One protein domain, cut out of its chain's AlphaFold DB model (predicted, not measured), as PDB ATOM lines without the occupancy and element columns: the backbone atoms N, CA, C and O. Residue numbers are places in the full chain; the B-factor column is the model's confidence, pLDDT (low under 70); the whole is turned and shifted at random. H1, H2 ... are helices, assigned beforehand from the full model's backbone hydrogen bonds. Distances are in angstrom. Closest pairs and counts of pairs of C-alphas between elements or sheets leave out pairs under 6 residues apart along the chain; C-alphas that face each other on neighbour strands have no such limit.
ATOM      1  N   GLU A  11      48.218 -31.886   9.931       97.38
ATOM      2  CA  GLU A  11      49.203 -30.996   9.309       97.38
ATOM      3  C   GLU A  11      48.770 -29.526   9.355       97.38
ATOM      4  O   GLU A  11      49.606 -28.658   9.636       97.38
ATOM      5  N   ALA A  12      47.482 -29.238   9.128       95.88
ATOM      6  CA  ALA A  12      46.938 -27.885   9.227       95.88
ATOM      7  C   ALA A  12      47.028 -27.370  10.668       95.88
ATOM      8  O   ALA A  12      47.546 -26.273  10.902       95.88
ATOM      9  N   LEU A  13      46.635 -28.195  11.648       96.19
ATOM     10  CA  LEU A  13      46.744 -27.837  13.061       96.19
ATOM     11  C   LEU A  13      48.203 -27.616  13.485       96.19
ATOM     12  O   LEU A  13      48.511 -26.604  14.113       96.19
ATOM     13  N   ARG A  14      49.133 -28.507  13.113       97.12
ATOM     14  CA  ARG A  14      50.568 -28.326  13.419       97.12
ATOM     15  C   ARG A  14      51.133 -27.057  12.791       97.12
ATOM     16  O   ARG A  14      51.884 -26.344  13.453       97.12
ATOM     17  N   SER A  15      50.774 -26.764  11.542       96.00
ATOM     18  CA  SER A  15      51.202 -25.544  10.846       96.00
ATOM     19  C   SER A  15      50.710 -24.294  11.569       96.00
ATOM     20  O   SER A  15      51.486 -23.369  11.803       96.00
ATOM     21  N   PHE A  16      49.452 -24.297  12.007       95.31
ATOM     22  CA  PHE A  16      48.885 -23.213  12.797       95.31
ATOM     23  C   PHE A  16      49.571 -23.049  14.161       95.31
ATOM     24  O   PHE A  16      49.966 -21.942  14.525       95.31
ATOM     25  N   LEU A  17      49.777 -24.139  14.908       95.38
ATOM     26  CA  LEU A  17      50.469 -24.092  16.200       95.38
ATOM     27  C   LEU A  17      51.921 -23.620  16.048       95.38
ATOM     28  O   LEU A  17      52.408 -22.859  16.881       95.38
ATOM     29  N   LYS A  18      52.595 -23.999  14.957       95.31
ATOM     30  CA  LYS A  18      53.932 -23.495  14.624       95.31
ATOM     31  C   LYS A  18      53.925 -21.985  14.386       95.31
ATOM     32  O   LYS A  18      54.774 -21.293  14.936       95.31
ATOM     33  N   LEU A  19      52.947 -21.462  13.644       94.25
ATOM     34  CA  LEU A  19      52.767 -20.013  13.477       94.25
ATOM     35  C   LEU A  19      52.478 -19.311  14.812       94.25
ATOM     36  O   LEU A  19      52.902 -18.179  15.018       94.25
ATOM     37  N   CYS A  20      51.789 -19.977  15.741       92.62
ATOM     38  CA  CYS A  20      51.554 -19.431  17.076       92.62
ATOM     39  C   CYS A  20      52.833 -19.363  17.926       92.62
ATOM     40  O   CYS A  20      52.976 -18.427  18.713       92.62
ATOM     41  N   LEU A  21      53.740 -20.337  17.793       94.00
ATOM     42  CA  LEU A  21      55.045 -20.331  18.467       94.00
ATOM     43  C   LEU A  21      55.982 -19.275  17.870       94.00
ATOM     44  O   LEU A  21      56.635 -18.536  18.611       94.00
ATOM     45  N   ASP A  22      55.975 -19.167  16.540       93.88
ATOM     46  CA  ASP A  22      56.853 -18.302  15.757       93.88
ATOM     47  C   ASP A  22      56.043 -17.327  14.869       93.88
ATOM     48  O   ASP A  22      56.040 -17.459  13.643       93.88
ATOM     49  N   PRO A  23      55.367 -16.313  15.450       89.25
ATOM     50  CA  PRO A  23      54.531 -15.370  14.695       89.25
ATOM     51  C   PRO A  23      55.326 -14.401  13.799       89.25
ATOM     52  O   PRO A  23      54.735 -13.634  13.042       89.25
ATOM     53  N   GLY A  24      56.661 -14.411  13.882       89.50
ATOM     54  CA  GLY A  24      57.547 -13.511  13.144       89.50
ATOM     55  C   GLY A  24      57.905 -12.226  13.906       89.50
ATOM     56  O   GLY A  24      57.668 -12.097  15.105       89.50
ATOM     57  N   HIS A  25      58.550 -11.283  13.208       83.94
ATOM     58  CA  HIS A  25      58.951  -9.955  13.717       83.94
ATOM     59  C   HIS A  25      59.742  -9.946  15.042       83.94
ATOM     60  O   HIS A  25      59.638  -9.014  15.834       83.94
ATOM     61  N   GLY A  26      60.554 -10.979  15.288       87.69
ATOM     62  CA  GLY A  26      61.390 -11.071  16.492       87.69
ATOM     63  C   GLY A  26      60.637 -11.459  17.769       87.69
ATOM     64  O   GLY A  26      61.256 -11.545  18.826       87.69
ATOM     65  N   ILE A  27      59.334 -11.745  17.688       83.38
ATOM     66  CA  ILE A  27      58.543 -12.247  18.812       83.38
ATOM     67  C   ILE A  27      58.604 -13.775  18.791       83.38
ATOM     68  O   ILE A  27      58.191 -14.404  17.819       83.38
ATOM     69  N   LYS A  28      59.100 -14.377  19.875       83.50
ATOM     70  CA  LYS A  28      59.058 -15.828  20.101       83.50
ATOM     71  C   LYS A  28      58.167 -16.126  21.294       83.50
ATOM     72  O   LYS A  28      58.356 -15.536  22.359       83.50
ATOM     73  N   ARG A  29      57.216 -17.045  21.134       89.19
ATOM     74  CA  ARG A  29      56.444 -17.584  22.257       89.19
ATOM     75  C   ARG A  29      57.053 -18.908  22.687       89.19
ATOM     76  O   ARG A  29      57.468 -19.716  21.863       89.19
ATOM     77  N   THR A  30      57.115 -19.133  23.993       93.31
ATOM     78  CA  THR A  30      57.514 -20.440  24.513       93.31
ATOM     79  C   THR A  30      56.339 -21.415  24.401       93.31
ATOM     80  O   THR A  30      55.185 -20.983  24.481       93.31
ATOM     81  N   PRO A  31      56.592 -22.730  24.276       92.38
ATOM     82  CA  PRO A  31      55.535 -23.739  24.345       92.38
ATOM     83  C   PRO A  31      54.669 -23.622  25.607       92.38
ATOM     84  O   PRO A  31      53.456 -23.760  25.523       92.38
ATOM     85  N   VAL A  32      55.277 -23.264  26.743       91.62
ATOM     86  CA  VAL A  32      54.568 -23.025  28.013       91.62
ATOM     87  C   VAL A  32      53.572 -21.867  27.895       91.62
ATOM     88  O   VAL A  32      52.417 -21.994  28.279       91.62
ATOM     89  N   ARG A  33      53.969 -20.738  27.293       90.88
ATOM     90  CA  ARG A  33      53.023 -19.636  27.068       90.88
ATOM     91  C   ARG A  33      51.928 -20.006  26.081       90.88
ATOM     92  O   ARG A  33      50.823 -19.497  26.204       90.88
ATOM     93  N   LEU A  34      52.217 -20.873  25.110       93.25
ATOM     94  CA  LEU A  34      51.193 -21.350  24.190       93.25
ATOM     95  C   LEU A  34      50.136 -22.185  24.922       93.25
ATOM     96  O   LEU A  34      48.958 -21.974  24.664       93.25
ATOM     97  N   THR A  35      50.522 -23.073  25.844       92.19
ATOM     98  CA  THR A  35      49.558 -23.899  26.593       92.19
ATOM     99  C   THR A  35      48.618 -23.075  27.471       92.19
ATOM    100  O   THR A  35      47.463 -23.446  27.616       92.19
ATOM    101  N   GLU A  36      49.074 -21.935  27.995       90.81
ATOM    102  CA  GLU A  36      48.246 -21.031  28.811       90.81
ATOM    103  C   GLU A  36      47.184 -20.272  28.002       90.81
ATOM    104  O   GLU A  36      46.144 -19.900  28.536       90.81
ATOM    105  N   VAL A  37      47.455 -19.996  26.722       92.50
ATOM    106  CA  VAL A  37      46.586 -19.159  25.874       92.50
ATOM    107  C   VAL A  37      45.847 -19.952  24.802       92.50
ATOM    108  O   VAL A  37      45.076 -19.368  24.038       92.50
ATOM    109  N   LEU A  38      46.105 -21.259  24.691       93.06
ATOM    110  CA  LEU A  38      45.500 -22.105  23.671       93.06
ATOM    111  C   LEU A  38      44.005 -22.292  23.977       93.06
ATOM    112  O   LEU A  38      43.665 -22.848  25.019       93.06
ATOM    113  N   PRO A  39      43.096 -21.885  23.075       93.88
ATOM    114  CA  PRO A  39      41.669 -22.091  23.280       93.88
ATOM    115  C   PRO A  39      41.310 -23.578  23.391       93.88
ATOM    116  O   PRO A  39      41.809 -24.404  22.621       93.88
ATOM    117  N   GLU A  40      40.359 -23.898  24.271       92.62
ATOM    118  CA  GLU A  40      39.928 -25.276  24.547       92.62
ATOM    119  C   GLU A  40      39.576 -26.102  23.293       92.62
ATOM    120  O   GLU A  40      40.011 -27.251  23.193       92.62
ATOM    121  N   PRO A  41      38.863 -25.570  22.276       94.00
ATOM    122  CA  PRO A  41      38.558 -26.354  21.080       94.00
ATOM    123  C   PRO A  41      39.802 -26.816  20.310       94.00
ATOM    124  O   PRO A  41      39.823 -27.939  19.806       94.00
ATOM    125  N   LEU A  42      40.851 -25.987  20.249       94.62
ATOM    126  CA  LEU A  42      42.108 -26.339  19.584       94.62
ATOM    127  C   LEU A  42      42.924 -27.329  20.408       94.62
ATOM    128  O   LEU A  42      43.538 -28.230  19.841       94.62
ATOM    129  N   ALA A  43      42.902 -27.195  21.732       94.88
ATOM    130  CA  ALA A  43      43.548 -28.148  22.621       94.88
ATOM    131  C   ALA A  43      42.900 -29.543  22.524       94.88
ATOM    132  O   ALA A  43      43.612 -30.541  22.410       94.88
ATOM    133  N   ARG A  44      41.561 -29.622  22.452       93.31
ATOM    134  CA  ARG A  44      40.843 -30.884  22.193       93.31
ATOM    135  C   ARG A  44      41.179 -31.476  20.828       93.31
ATOM    136  O   ARG A  44      41.474 -32.663  20.748       93.31
ATOM    137  N   LYS A  45      41.220 -30.658  19.769       95.06
ATOM    138  CA  LYS A  45      41.652 -31.110  18.434       95.06
ATOM    139  C   LYS A  45      43.096 -31.618  18.430       95.06
ATOM    140  O   LYS A  45      43.395 -32.628  17.799       95.06
ATOM    141  N   ALA A  46      43.993 -30.972  19.174       96.19
ATOM    142  CA  ALA A  46      45.361 -31.456  19.339       96.19
ATOM    143  C   ALA A  46      45.400 -32.820  20.044       96.19
ATOM    144  O   ALA A  46      46.151 -33.693  19.618       96.19
ATOM    145  N   ALA A  47      44.573 -33.031  21.073       93.88
ATOM    146  CA  ALA A  47      44.450 -34.321  21.747       93.88
ATOM    147  C   ALA A  47      43.831 -35.409  20.846       93.88
ATOM    148  O   ALA A  47      44.265 -36.555  20.912       93.88
ATOM    149  N   GLU A  48      42.888 -35.057  19.967       93.00
ATOM    150  CA  GLU A  48      42.312 -35.969  18.966       93.00
ATOM    151  C   GLU A  48      43.392 -36.493  18.003       93.00
ATOM    152  O   GLU A  48      43.534 -37.702  17.821       93.00
ATOM    153  N   PHE A  49      44.218 -35.601  17.444       96.38
ATOM    154  CA  PHE A  49      45.301 -35.987  16.529       96.38
ATOM    155  C   PHE A  49      46.544 -36.559  17.228       96.38
ATOM    156  O   PHE A  49      47.345 -37.257  16.603       96.38
ATOM    157  N   ALA A  50      46.748 -36.239  18.505       94.69
ATOM    158  CA  ALA A  50      47.891 -36.673  19.299       94.69
ATOM    159  C   ALA A  50      47.451 -37.034  20.734       94.69
ATOM    160  O   ALA A  50      47.689 -36.263  21.668       94.69
TER     161      ALA A  50
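What this domain is: This is residues 11 to 50 of the 240 residues of an uncharacterized protein of Streptomyces sp. BK561 (UniProt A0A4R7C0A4). Three short helices, H1, H2 and H3, stand round an open triangle with few contacts between them. A loop, residues 22 to 30, swings out to a turn near Gly 26 and folds back to H2, which lies crosswise near the last residues of H1; the chain then turns into H3, which comes back near the first residues of H1. The printed part has 40 residues, with three named helices in the order H1, H2, H3 and no named strand, and its class is all helix. It is only just compact, close to loose, with a radius of gyration of the C-alphas of 10.4 A, and the C-alphas span 31 by 21 by 13 A.

Where its parts are: H1, the longest helix, holds residues 11 to 21 and measures 15.2 A from first to last C-alpha. It begins at C-alpha 11, at (49.203, -30.996, 9.309), and ends at C-alpha 21, at (55.045, -20.331, 18.467). H2 holds residues 31 to 37 and measures 10.2 A. H3 holds residues 40 to 49, measures 14.4 A, and ends at C-alpha 49, at (45.301, -35.987, 16.529). Between H1 and H2, the C-alpha of Gly 26 is at (61.390, -11.071, 16.492).

How they stand to each other: H1 and H2 only just touch, with 3 pairs of C-alphas within 8 A. Their closest C-alphas are those of Leu 21 and Pro 31, 6.8 A apart. Their lines are about perpendicular, at 86 degrees, and their centres are 13.3 A apart. H1 and H3 are close but not clearly touching, with 1 pair of C-alphas within 8 A. That closest pair is Leu 13 and Ala 46, whose C-alphas are 7.4 A apart. H1 and H3 run opposite ways at a steep tilt of 49 degrees, with centres 12.3 A apart. H2 and H3 are only just apart, with their closest C-alphas at 8.4 A. In H1, H2 and H3 every O i to N i+4 pair is within hydrogen-bond range.

The domain as a whole: The two C-alphas farthest apart are those of Gly 26 and Glu 48, at 31.5 A, while those of the first and last printed residues, Glu 11 and Ala 50, are 11.6 A apart. The printed part has no cut. The link from H1 to H2, with 9 residues, is short, and the link from H2 to H3, with 2 residues, is tight. The mean pLDDT of the printed part is 92.8, and no printed residue is under 70.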